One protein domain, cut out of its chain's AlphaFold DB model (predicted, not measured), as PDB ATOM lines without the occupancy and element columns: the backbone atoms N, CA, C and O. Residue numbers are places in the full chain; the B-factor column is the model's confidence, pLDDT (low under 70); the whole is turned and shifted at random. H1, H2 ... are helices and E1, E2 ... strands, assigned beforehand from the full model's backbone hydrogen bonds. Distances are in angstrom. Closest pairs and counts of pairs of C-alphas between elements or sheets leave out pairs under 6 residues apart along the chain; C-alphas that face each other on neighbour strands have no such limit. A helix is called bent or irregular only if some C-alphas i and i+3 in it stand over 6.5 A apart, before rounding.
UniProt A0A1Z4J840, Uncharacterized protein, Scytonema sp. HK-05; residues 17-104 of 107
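AT A GLANCE: This is residues 17 to 104 of the 107 residues of an uncharacterized protein of Scytonema sp. HK-05 (UniProt A0A1Z4J840). A small twisted sheet of four strands has one helix, H1, over one of its faces, while residues 93 to 104, mostly of a second helix, H2, stick out as an arm. The printed part has 88 residues with two named helices and four named strands, in the order E1, E2, H1, E3, E4, H2. The sheet's order is E3, E1, E2, E4, all antiparallel, and the class is mixed, helices and strands. It is only just compact, close to loose, with a radius of gyration of the C-alphas of 14.1 A, and spans 48 by 28 by 26 A.

HOW THE PARTS SIT: E1, residues 17 to 22, and E2, residues 27 to 34, form an antiparallel hairpin, with N 20 and O 29 within hydrogen-bond range at 2.8 A. H1, residues 37 to 53, is on the twisted sheet at a height of 7.6 A, two layers, a helix on one face of a sheet. The closest C-alphas of H1 and E2 are those of Ala 40 and Phe 34, 6.0 A apart. H1 runs along the strands, at 23 degrees to E1 on the local plane. E3, residues 59 to 65, is E1's antiparallel neighbour, with N 62 and O 19 at 2.8 A. E2, H1 and E3 make a split strand-helix-strand unit, its two strands running the same way with E1 between them, and its crossover is right-handed. E4, residues 72 to 74, is antiparallel to its neighbour E2, with N 28 and O 73 at 2.8 A. H2, residues 89 to 102, is not on the sheet and is apart from H1. O i to N i+4 pairs within range are 11 of 13 in H1 and 1 of 10 in H2, which has 5 of 11 O i to N i+3 pairs.

IN THESE COORDINATES: E1 begins at C-alpha 17, (-0.082, -41.009, -0.757). E2 is 20.7 A long, E3 19.6 A and H1 24.3 A, with a kink of 33 degrees near residue 44. H1 is irregular, but only just: C-alphas 42 and 45 are 6.9 A apart. H2, 22.3 A long, ends at C-alpha 102, (-0.922, -20.731, 15.542).

THE WHOLE: The two C-alphas farthest apart are those of Gly 77 and Gly 104, 48.3 A. The printed part has no cut, and the link from E4 to H2 is long, 14 residues. Confidence is under 70 at residue 57 and residues 76 to 104.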
ATOM      1  N   TRP A  17       1.187 -40.338  -0.512       89.44
ATOM      2  CA  TRP A  17      -0.082 -41.009  -0.757       89.44
ATOM      3  C   TRP A  17      -0.940 -41.001   0.498       89.44
ATOM      4  O   TRP A  17      -0.440 -41.076   1.625       89.44
ATOM      5  N   VAL A  18      -2.243 -40.924   0.282       87.81
ATOM      6  CA  VAL A  18      -3.262 -41.102   1.309       87.81
ATOM      7  C   VAL A  18      -3.803 -42.512   1.169       87.81
ATOM      8  O   VAL A  18      -4.433 -42.843   0.173       87.81
ATOM      9  N   GLU A  19      -3.540 -43.336   2.168       88.38
ATOM     10  CA  GLU A  19      -4.132 -44.655   2.325       88.38
ATOM     11  C   GLU A  19      -5.448 -44.509   3.092       88.38
ATOM     12  O   GLU A  19      -5.436 -44.060   4.240       88.38
ATOM     13  N   ILE A  20      -6.565 -44.874   2.467       88.00
ATOM     14  CA  ILE A  20      -7.884 -44.926   3.091       88.00
ATOM     15  C   ILE A  20      -8.330 -46.377   3.195       88.00
ATOM     16  O   ILE A  20      -8.463 -47.050   2.181       88.00
ATOM     17  N   THR A  21      -8.589 -46.863   4.402       86.12
ATOM     18  CA  THR A  21      -8.984 -48.252   4.640       86.12
ATOM     19  C   THR A  21     -10.376 -48.336   5.247       86.12
ATOM     20  O   THR A  21     -10.621 -47.761   6.305       86.12
ATOM     21  N   THR A  22     -11.275 -49.074   4.606       86.00
ATOM     22  CA  THR A  22     -12.653 -49.313   5.051       86.00
ATOM     23  C   THR A  22     -12.748 -50.608   5.856       86.00
ATOM     24  O   THR A  22     -11.963 -51.538   5.660       86.00
ATOM     25  N   LYS A  23     -13.705 -50.686   6.785       78.75
ATOM     26  CA  LYS A  23     -13.899 -51.876   7.627       78.75
ATOM     27  C   LYS A  23     -14.676 -52.997   6.936       78.75
ATOM     28  O   LYS A  23     -14.257 -54.146   7.010       78.75
ATOM     29  N   GLN A  24     -15.821 -52.705   6.321       75.44
ATOM     30  CA  GLN A  24     -16.676 -53.724   5.701       75.44
ATOM     31  C   GLN A  24     -17.349 -53.172   4.435       75.44
ATOM     32  O   GLN A  24     -18.199 -52.295   4.558       75.44
ATOM     33  N   PRO A  25     -16.995 -53.682   3.239       76.81
ATOM     34  CA  PRO A  25     -15.875 -54.596   2.962       76.81
ATOM     35  C   PRO A  25     -14.506 -54.002   3.348       76.81
ATOM     36  O   PRO A  25     -14.351 -52.784   3.442       76.81
ATOM     37  N   CYS A  26     -13.522 -54.868   3.609       82.06
ATOM     38  CA  CYS A  26     -12.139 -54.460   3.864       82.06
ATOM     39  C   CYS A  26     -11.476 -54.037   2.549       82.06
ATOM     40  O   CYS A  26     -10.990 -54.876   1.790       82.06
ATOM     41  N   CYS A  27     -11.466 -52.735   2.282       85.94
ATOM     42  CA  CYS A  27     -10.873 -52.162   1.080       85.94
ATOM     43  C   CYS A  27      -9.839 -51.119   1.487       85.94
ATOM     44  O   CYS A  27     -10.111 -50.277   2.337       85.94
ATOM     45  N   THR A  28      -8.660 -51.157   0.877       87.50
ATOM     46  CA  THR A  28      -7.639 -50.118   1.028       87.50
ATOM     47  C   THR A  28      -7.472 -49.373  -0.289       87.50
ATOM     48  O   THR A  28      -7.152 -49.972  -1.313       87.50
ATOM     49  N   TYR A  29      -7.677 -48.063  -0.248       88.06
ATOM     50  CA  TYR A  29      -7.585 -47.136  -1.365       88.06
ATOM     51  C   TYR A  29      -6.352 -46.248  -1.200       88.06
ATOM     52  O   TYR A  29      -6.123 -45.705  -0.124       88.06
ATOM     53  N   TYR A  30      -5.571 -46.062  -2.260       88.00
ATOM     54  CA  TYR A  30      -4.444 -45.130  -2.274       88.00
ATOM     55  C   TYR A  30      -4.742 -43.949  -3.199       88.00
ATOM     56  O   TYR A  30      -4.859 -44.119  -4.410       88.00
ATOM     57  N   PHE A  31      -4.810 -42.744  -2.635       86.88
ATOM     58  CA  PHE A  31      -4.992 -41.493  -3.371       86.88
ATOM     59  C   PHE A  31      -3.675 -40.720  -3.445       86.88
ATOM     60  O   PHE A  31      -2.935 -40.649  -2.461       86.88
ATOM     61  N   GLY A  32      -3.370 -40.154  -4.610       85.12
ATOM     62  CA  GLY A  32      -2.119 -39.450  -4.889       85.12
ATOM     63  C   GLY A  32      -1.692 -39.622  -6.351       85.12
ATOM     64  O   GLY A  32      -2.516 -40.019  -7.181       85.12
ATOM     65  N   PRO A  33      -0.417 -39.354  -6.683       85.12
ATOM     66  CA  PRO A  33       0.636 -38.809  -5.819       85.12
ATOM     67  C   PRO A  33       0.412 -37.327  -5.463       85.12
ATOM     68  O   PRO A  33       0.131 -36.520  -6.343       85.12
ATOM     69  N   PHE A  34       0.591 -36.958  -4.193       83.19
ATOM     70  CA  PHE A  34       0.538 -35.570  -3.716       83.19
ATOM     71  C   PHE A  34       1.934 -34.960  -3.579       83.19
ATOM     72  O   PHE A  34       2.894 -35.630  -3.181       83.19
ATOM     73  N   LEU A  35       2.028 -33.654  -3.837       80.38
ATOM     74  CA  LEU A  35       3.267 -32.881  -3.688       80.38
ATOM     75  C   LEU A  35       3.563 -32.528  -2.225       80.38
ATOM     76  O   LEU A  35       4.713 -32.277  -1.862       80.38
ATOM     77  N   SER A  36       2.535 -32.455  -1.377       79.75
ATOM     78  CA  SER A  36       2.661 -32.064   0.030       79.75
ATOM     79  C   SER A  36       1.494 -32.575   0.883       79.75
ATOM     80  O   SER A  36       0.388 -32.749   0.375       79.75
ATOM     81  N   PRO A  37       1.687 -32.763   2.203       78.75
ATOM     82  CA  PRO A  37       0.624 -33.229   3.099       78.75
ATOM     83  C   PRO A  37      -0.545 -32.255   3.217       78.75
ATOM     84  O   PRO A  37      -1.667 -32.690   3.433       78.75
ATOM     85  N   GLN A  38      -0.301 -30.959   3.032       83.69
ATOM     86  CA  GLN A  38      -1.351 -29.939   3.011       83.69
ATOM     87  C   GLN A  38      -2.276 -30.095   1.800       83.69
ATOM     88  O   GLN A  38      -3.486 -29.989   1.942       83.69
ATOM     89  N   GLU A  39      -1.712 -30.395   0.625       84.50
ATOM     90  CA  GLU A  39      -2.488 -30.684  -0.584       84.50
ATOM     91  C   GLU A  39      -3.360 -31.921  -0.357       84.50
ATOM     92  O   GLU A  39      -4.572 -31.870  -0.534       84.50
ATOM     93  N   ALA A  40      -2.761 -32.996   0.157       84.75
ATOM     94  CA  ALA A  40      -3.476 -34.219   0.489       84.75
ATOM     95  C   ALA A  40      -4.612 -33.985   1.507       84.75
ATOM     96  O   ALA A  40      -5.713 -34.493   1.322       84.75
ATOM     97  N   GLN A  41      -4.378 -33.185   2.553       85.19
ATOM     98  CA  GLN A  41      -5.399 -32.812   3.544       85.19
ATOM     99  C   GLN A  41      -6.528 -31.964   2.956       85.19
ATOM    100  O   GLN A  41      -7.660 -32.081   3.414       85.19
ATOM    101  N   TRP A  42      -6.240 -31.133   1.954       87.81
ATOM    102  CA  TRP A  42      -7.251 -30.314   1.290       87.81
ATOM    103  C   TRP A  42      -8.250 -31.163   0.496       87.81
ATOM    104  O   TRP A  42      -9.442 -30.868   0.496       87.81
ATOM    105  N   PHE A  43      -7.776 -32.228  -0.155       85.75
ATOM    106  CA  PHE A  43      -8.627 -33.159  -0.906       85.75
ATOM    107  C   PHE A  43      -9.257 -34.251  -0.037       85.75
ATOM    108  O   PHE A  43     -10.319 -34.766  -0.379       85.75
ATOM    109  N   LEU A  44      -8.637 -34.569   1.101       84.94
ATOM    110  CA  LEU A  44      -9.100 -35.588   2.035       84.94
ATOM    111  C   LEU A  44     -10.595 -35.520   2.394       84.94
ATOM    112  O   LEU A  44     -11.232 -36.568   2.313       84.94
ATOM    113  N   PRO A  45     -11.176 -34.367   2.788       85.50
ATOM    114  CA  PRO A  45     -12.588 -34.315   3.161       85.50
ATOM    115  C   PRO A  45     -13.520 -34.740   2.024       85.50
ATOM    116  O   PRO A  45     -14.525 -35.371   2.314       85.50
ATOM    117  N   GLY A  46     -13.168 -34.473   0.760       87.75
ATOM    118  CA  GLY A  46     -13.953 -34.942  -0.385       87.75
ATOM    119  C   GLY A  46     -13.965 -36.467  -0.469       87.75
ATOM    120  O   GLY A  46     -15.026 -37.069  -0.473       87.75
ATOM    121  N   TYR A  47     -12.789 -37.104  -0.392       86.62
ATOM    122  CA  TYR A  47     -12.698 -38.570  -0.423       86.62
ATOM    123  C   TYR A  47     -13.421 -39.247   0.744       86.62
ATOM    124  O   TYR A  47     -13.929 -40.353   0.591       86.62
ATOM    125  N   ILE A  48     -13.417 -38.614   1.920       83.81
ATOM    126  CA  ILE A  48     -14.169 -39.097   3.079       83.81
ATOM    127  C   ILE A  48     -15.669 -38.988   2.810       83.81
ATOM    128  O   ILE A  48     -16.362 -39.980   2.986       83.81
ATOM    129  N   GLU A  49     -16.143 -37.825   2.359       87.06
ATOM    130  CA  GLU A  49     -17.561 -37.566   2.085       87.06
ATOM    131  C   GLU A  49     -18.113 -38.545   1.041       87.06
ATOM    132  O   GLU A  49     -19.130 -39.182   1.301       87.06
ATOM    133  N   ASP A  50     -17.386 -38.775  -0.060       87.44
ATOM    134  CA  ASP A  50     -17.751 -39.771  -1.077       87.44
ATOM    135  C   ASP A  50     -17.885 -41.187  -0.470       87.44
ATOM    136  O   ASP A  50     -18.826 -41.920  -0.773       87.44
ATOM    137  N   LEU A  51     -16.963 -41.593   0.414       84.69
ATOM    138  CA  LEU A  51     -17.012 -42.908   1.068       84.69
ATOM    139  C   LEU A  51     -18.129 -42.994   2.120       84.69
ATOM    140  O   LEU A  51     -18.775 -44.033   2.259       84.69
ATOM    141  N   GLU A  52     -18.382 -41.924   2.863       83.50
ATOM    142  CA  GLU A  52     -19.487 -41.878   3.820       83.50
ATOM    143  C   GLU A  52     -20.847 -41.911   3.098       83.50
ATOM    144  O   GLU A  52     -21.745 -42.630   3.542       83.50
ATOM    145  N   GLU A  53     -20.992 -41.222   1.958       85.25
ATOM    146  CA  GLU A  53     -22.199 -41.262   1.116       85.25
ATOM    147  C   GLU A  53     -22.443 -42.648   0.503       85.25
ATOM    148  O   GLU A  53     -23.588 -43.102   0.437       85.25
ATOM    149  N   GLU A  54     -21.381 -43.364   0.129       84.44
ATOM    150  CA  GLU A  54     -21.455 -44.760  -0.330       84.44
ATOM    151  C   GLU A  54     -21.788 -45.752   0.810       84.44
ATOM    152  O   GLU A  54     -22.034 -46.934   0.558       84.44
ATOM    153  N   GLY A  55     -21.842 -45.288   2.065       76.81
ATOM    154  CA  GLY A  55     -22.258 -46.073   3.229       76.81
ATOM    155  C   GLY A  55     -21.118 -46.730   4.011       76.81
ATOM    156  O   GLY A  55     -21.367 -47.647   4.797       76.81
ATOM    157  N   TYR A  56     -19.869 -46.291   3.828       80.69
ATOM    158  CA  TYR A  56     -18.735 -46.769   4.621       80.69
ATOM    159  C   TYR A  56     -18.647 -46.014   5.958       80.69
ATOM    160  O   TYR A  56     -18.145 -44.900   6.026       80.69
ATOM    161  N   GLU A  57     -19.087 -46.638   7.055       67.50
ATOM    162  CA  GLU A  57     -19.148 -45.979   8.376       67.50
ATOM    163  C   GLU A  57     -17.802 -45.912   9.121       67.50
ATOM    164  O   GLU A  57     -17.598 -45.069   9.993       67.50
ATOM    165  N   GLU A  58     -16.873 -46.825   8.831       78.75
ATOM    166  CA  GLU A  58     -15.610 -46.933   9.566       78.75
ATOM    167  C   GLU A  58     -14.427 -46.915   8.592       78.75
ATOM    168  O   GLU A  58     -14.005 -47.950   8.065       78.75
ATOM    169  N   ILE A  59     -13.911 -45.705   8.358       83.50
ATOM    170  CA  ILE A  59     -12.762 -45.428   7.491       83.50
ATOM    171  C   ILE A  59     -11.525 -45.031   8.312       83.50
ATOM    172  O   ILE A  59     -11.599 -44.329   9.322       83.50
ATOM    173  N   ARG A  60     -10.352 -45.490   7.881       84.00
ATOM    174  CA  ARG A  60      -9.033 -45.138   8.429       84.00
ATOM    175  C   ARG A  60      -8.245 -44.385   7.387       84.00
ATOM    176  O   ARG A  60      -8.286 -44.761   6.231       84.00
ATOM    177  N   ILE A  61      -7.483 -43.383   7.806       84.88
ATOM    178  CA  ILE A  61      -6.708 -42.535   6.901       84.88
ATOM    179  C   ILE A  61      -5.264 -42.504   7.384       84.88
ATOM    180  O   ILE A  61      -5.008 -42.196   8.549       84.88
ATOM    181  N   GLN A  62      -4.318 -42.799   6.496       84.50
ATOM    182  CA  GLN A  62      -2.888 -42.725   6.774       84.50
ATOM    183  C   GLN A  62      -2.141 -42.033   5.637       84.50
ATOM    184  O   GLN A  62      -2.264 -42.401   4.476       84.50
ATOM    185  N   PHE A  63      -1.298 -41.063   5.983       84.75
ATOM    186  CA  PHE A  63      -0.393 -40.424   5.031       84.75
ATOM    187  C   PHE A  63       0.923 -41.195   4.996       84.75
ATOM    188  O   PHE A  63       1.572 -41.363   6.032       84.75
ATOM    189  N   LYS A  64       1.326 -41.667   3.817       81.31
ATOM    190  CA  LYS A  64       2.548 -42.456   3.635       81.31
ATOM    191  C   LYS A  64       3.317 -41.953   2.421       81.31
ATOM    192  O   LYS A  64       2.733 -41.688   1.380       81.31
ATOM    193  N   GLN A  65       4.632 -41.815   2.555       81.62
ATOM    194  CA  GLN A  65       5.511 -41.604   1.407       81.62
ATOM    195  C   GLN A  65       5.904 -42.969   0.850       81.62
ATOM    196  O   GLN A  65       6.732 -43.670   1.432       81.62
ATOM    197  N   CYS A  66       5.246 -43.387  -0.223       78.19
ATOM    198  CA  CYS A  66       5.432 -44.702  -0.822       78.19
ATOM    199  C   CYS A  66       5.120 -44.666  -2.321       78.19
ATOM    200  O   CYS A  66       4.740 -43.638  -2.871       78.19
ATOM    201  N   GLN A  67       5.296 -45.801  -2.987       79.75
ATOM    202  CA  GLN A  67       4.821 -46.016  -4.345       79.75
ATOM    203  C   GLN A  67       3.916 -47.254  -4.319       79.75
ATOM    204  O   GLN A  67       4.424 -48.381  -4.361       79.75
ATOM    205  N   PRO A  68       2.592 -47.080  -4.154       76.56
ATOM    206  CA  PRO A  68       1.670 -48.202  -4.152       76.56
ATOM    207  C   PRO A  68       1.706 -48.885  -5.522       76.56
ATOM    208  O   PRO A  68       1.661 -48.232  -6.564       76.56
ATOM    209  N   LYS A  69       1.813 -50.217  -5.518       79.12
ATOM    210  CA  LYS A  69       1.729 -51.020  -6.749       79.12
ATOM    211  C   LYS A  69       0.291 -51.128  -7.254       79.12
ATOM    212  O   LYS A  69       0.079 -51.288  -8.450       79.12
ATOM    213  N   GLU A  70      -0.667 -51.032  -6.338       82.19
ATOM    214  CA  GLU A  70      -2.100 -51.153  -6.583       82.19
ATOM    215  C   GLU A  70      -2.822 -50.024  -5.848       82.19
ATOM    216  O   GLU A  70      -2.523 -49.746  -4.687       82.19
ATOM    217  N   LEU A  71      -3.752 -49.354  -6.533       85.06
ATOM    218  CA  LEU A  71      -4.508 -48.224  -5.976       85.06
ATOM    219  C   LEU A  71      -5.720 -48.666  -5.157       85.06
ATOM    220  O   LEU A  71      -6.255 -47.891  -4.369       85.06
ATOM    221  N   THR A  72      -6.168 -49.900  -5.358       86.31
ATOM    222  CA  THR A  72      -7.317 -50.472  -4.670       86.31
ATOM    223  C   THR A  72      -6.997 -51.915  -4.347       86.31
ATOM    224  O   THR A  72      -6.787 -52.724  -5.247       86.31
ATOM    225  N   ILE A  73      -6.935 -52.216  -3.058       84.50
ATOM    226  CA  ILE A  73      -6.644 -53.545  -2.536       84.50
ATOM    227  C   ILE A  73      -7.890 -54.016  -1.797       84.50
ATOM    228  O   ILE A  73      -8.299 -53.402  -0.811       84.50
ATOM    229  N   PHE A  74      -8.489 -55.098  -2.285       83.00
ATOM    230  CA  PHE A  74      -9.607 -55.765  -1.628       83.00
ATOM    231  C   PHE A  74      -9.059 -56.910  -0.782       83.00
ATOM    232  O   PHE A  74      -8.496 -57.863  -1.320       83.00
ATOM    233  N   GLU A  75      -9.221 -56.828   0.536       72.94
ATOM    234  CA  GLU A  75      -8.895 -57.939   1.426       72.94
ATOM    235  C   GLU A  75     -10.159 -58.752   1.701       72.94
ATOM    236  O   GLU A  75     -10.972 -58.443   2.572       72.94
ATOM    237  N   GLU A  76     -10.337 -59.818   0.928       56.41
ATOM    238  CA  GLU A  76     -11.399 -60.792   1.148       56.41
ATOM    239  C   GLU A  76     -10.940 -61.799   2.214       56.41
ATOM    240  O   GLU A  76     -10.205 -62.736   1.910       56.41
ATOM    241  N   GLY A  77     -11.337 -61.612   3.484       54.88
ATOM    242  CA  GLY A  77     -11.215 -62.705   4.464       54.88
ATOM    243  C   GLY A  77     -10.997 -62.403   5.948       54.88
ATOM    244  O   GLY A  77     -10.991 -63.354   6.725       54.88
ATOM    245  N   SER A  78     -10.845 -61.161   6.404       52.41
ATOM    246  CA  SER A  78     -10.676 -60.891   7.844       52.41
ATOM    247  C   SER A  78     -10.813 -59.409   8.148       52.41
ATOM    248  O   SER A  78     -10.315 -58.597   7.378       52.41
ATOM    249  N   ASP A  79     -11.447 -59.057   9.271       51.97
ATOM    250  CA  ASP A  79     -11.578 -57.677   9.739       51.97
ATOM    251  C   ASP A  79     -10.213 -56.958   9.732       51.97
ATOM    252  O   ASP A  79      -9.371 -57.165  10.609       51.97
ATOM    253  N   CYS A  80     -10.000 -56.063   8.763       58.72
ATOM    254  CA  CYS A  80      -8.770 -55.280   8.576       58.72
ATOM    255  C   CYS A  80      -8.400 -54.463   9.830       58.72
ATOM    256  O   CYS A  80      -7.246 -54.123  10.108       58.72
ATOM    257  N   PHE A  81      -9.396 -54.181  10.665       61.50
ATOM    258  CA  PHE A  81      -9.224 -53.411  11.881       61.50
ATOM    259  C   PHE A  81      -8.650 -54.221  13.053       61.50
ATOM    260  O   PHE A  81      -8.271 -53.601  14.049       61.50
ATOM    261  N   SER A  82      -8.514 -55.551  12.935       50.78
ATOM    262  CA  SER A  82      -8.084 -56.460  14.014       50.78
ATOM    263  C   SER A  82      -6.638 -56.260  14.497       50.78
ATOM    264  O   SER A  82      -6.282 -56.783  15.552       50.78
ATOM    265  N   ALA A  83      -5.808 -55.481  13.796       46.78
ATOM    266  CA  ALA A  83      -4.490 -55.045  14.274       46.78
ATOM    267  C   ALA A  83      -4.553 -53.702  15.043       46.78
ATOM    268  O   ALA A  83      -3.694 -52.836  14.877       46.78
ATOM    269  N   TYR A  84      -5.611 -53.477  15.831       48.72
ATOM    270  CA  TYR A  84      -5.844 -52.227  16.562       48.72
ATOM    271  C   TYR A  84      -4.832 -52.036  17.704       48.72
ATOM    272  O   TYR A  84      -4.958 -52.653  18.761       48.72
ATOM    273  N   ASP A  85      -3.870 -51.131  17.508       48.00
ATOM    274  CA  ASP A  85      -3.121 -50.496  18.593       48.00
ATOM    275  C   ASP A  85      -3.765 -49.125  18.914       48.00
ATOM    276  O   ASP A  85      -3.742 -48.215  18.075       48.00
ATOM    277  N   PRO A  86      -4.377 -48.945  20.100       52.06
ATOM    278  CA  PRO A  86      -5.079 -47.713  20.475       52.06
ATOM    279  C   PRO A  86      -4.189 -46.457  20.536       52.06
ATOM    280  O   PRO A  86      -4.711 -45.350  20.685       52.06
ATOM    281  N   GLN A  87      -2.862 -46.576  20.416       48.06
ATOM    282  CA  GLN A  87      -1.933 -45.466  20.625       48.06
ATOM    283  C   GLN A  87      -1.710 -44.597  19.371       48.06
ATOM    284  O   GLN A  87      -1.273 -43.449  19.494       48.06
ATOM    285  N   ALA A  88      -2.060 -45.080  18.172       45.81
ATOM    286  CA  ALA A  88      -1.874 -44.341  16.914       45.81
ATOM    287  C   ALA A  88      -2.952 -43.263  16.648       45.81
ATOM    288  O   ALA A  88      -2.656 -42.221  16.059       45.81
ATOM    289  N   VAL A  89      -4.182 -43.451  17.145       45.25
ATOM    290  CA  VAL A  89      -5.319 -42.528  16.916       45.25
ATOM    291  C   VAL A  89      -5.127 -41.174  17.615       45.25
ATOM    292  O   VAL A  89      -5.586 -40.140  17.124       45.25
ATOM    293  N   ALA A  90      -4.376 -41.137  18.721       42.75
ATOM    294  CA  ALA A  90      -4.099 -39.901  19.451       42.75
ATOM    295  C   ALA A  90      -3.298 -38.871  18.630       42.75
ATOM    296  O   ALA A  90      -3.371 -37.680  18.923       42.75
ATOM    297  N   LYS A  91      -2.575 -39.291  17.579       42.94
ATOM    298  CA  LYS A  91      -1.802 -38.364  16.736       42.94
ATOM    299  C   LYS A  91      -2.643 -37.658  15.672       42.94
ATOM    300  O   LYS A  91      -2.340 -36.513  15.349       42.94
ATOM    301  N   GLN A  92      -3.722 -38.278  15.189       45.03
ATOM    302  CA  GLN A  92      -4.581 -37.659  14.173       45.03
ATOM    303  C   GLN A  92      -5.441 -36.530  14.765       45.03
ATOM    304  O   GLN A  92      -5.668 -35.511  14.116       45.03
ATOM    305  N   LYS A  93      -5.833 -36.649  16.043       43.72
ATOM    306  CA  LYS A  93      -6.559 -35.595  16.772       43.72
ATOM    307  C   LYS A  93      -5.713 -34.349  17.075       43.72
ATOM    308  O   LYS A  93      -6.276 -33.287  17.315       43.72
ATOM    309  N   CYS A  94      -4.381 -34.450  17.059       39.84
ATOM    310  CA  CYS A  94      -3.498 -33.313  17.328       39.84
ATOM    311  C   CYS A  94      -3.334 -32.371  16.127       39.84
ATOM    312  O   CYS A  94      -3.135 -31.179  16.337       39.84
ATOM    313  N   LEU A  95      -3.446 -32.862  14.886       43.62
ATOM    314  CA  LEU A  95      -3.229 -32.024  13.697       43.62
ATOM    315  C   LEU A  95      -4.348 -30.994  13.499       43.62
ATOM    316  O   LEU A  95      -4.052 -29.830  13.258       43.62
ATOM    317  N   ILE A  96      -5.603 -31.376  13.745       42.97
ATOM    318  CA  ILE A  96      -6.746 -30.451  13.674       42.97
ATOM    319  C   ILE A  96      -6.767 -29.400  14.802       42.97
ATOM    320  O   ILE A  96      -7.455 -28.391  14.688       42.97
ATOM    321  N   HIS A  97      -6.014 -29.605  15.891       37.34
ATOM    322  CA  HIS A  97      -5.939 -28.655  17.011       37.34
ATOM    323  C   HIS A  97      -4.697 -27.746  16.958       37.34
ATOM    324  O   HIS A  97      -4.739 -26.622  17.451       37.34
ATOM    325  N   LEU A  98      -3.607 -28.181  16.314       45.16
ATOM    326  CA  LEU A  98      -2.377 -27.387  16.159       45.16
ATOM    327  C   LEU A  98      -2.575 -26.122  15.301       45.16
ATOM    328  O   LEU A  98      -1.914 -25.111  15.537       45.16
ATOM    329  N   GLU A  99      -3.508 -26.136  14.347       47.53
ATOM    330  CA  GLU A  99      -3.810 -24.958  13.518       47.53
ATOM    331  C   GLU A  99      -4.575 -23.861  14.276       47.53
ATOM    332  O   GLU A  99      -4.467 -22.679  13.934       47.53
ATOM    333  N   GLN A 100      -5.314 -24.218  15.331       52.97
ATOM    334  CA  GLN A 100      -6.029 -23.236  16.150       52.97
ATOM    335  C   GLN A 100      -5.081 -22.448  17.066       52.97
ATOM    336  O   GLN A 100      -5.336 -21.273  17.328       52.97
ATOM    337  N   ASP A 101      -3.958 -23.043  17.480       47.72
ATOM    338  CA  ASP A 101      -2.981 -22.398  18.369       47.72
ATOM    339  C   ASP A 101      -2.081 -21.389  17.623       47.72
ATOM    340  O   ASP A 101      -1.780 -20.308  18.131       47.72
ATOM    341  N   LEU A 102      -1.730 -21.658  16.354       52.22
ATOM    342  CA  LEU A 102      -0.922 -20.731  15.542       52.22
ATOM    343  C   LEU A 102      -1.694 -19.481  15.087       52.22
ATOM    344  O   LEU A 102      -1.094 -18.413  14.948       52.22
ATOM    345  N   LYS A 103      -3.023 -19.561  14.918       56.81
ATOM    346  CA  LYS A 103      -3.858 -18.379  14.617       56.81
ATOM    347  C   LYS A 103      -4.041 -17.430  15.807       56.81
ATOM    348  O   LYS A 103      -4.410 -16.280  15.592       56.81
ATOM    349  N   GLY A 104      -3.748 -17.869  17.032       48.12
ATOM    350  CA  GLY A 104      -3.793 -17.029  18.234       48.12
ATOM    351  C   GLY A 104      -2.549 -16.160  18.452       48.12
ATOM    352  O   GLY A 104      -2.557 -15.303  19.335       48.12
TER     353      GLY A 104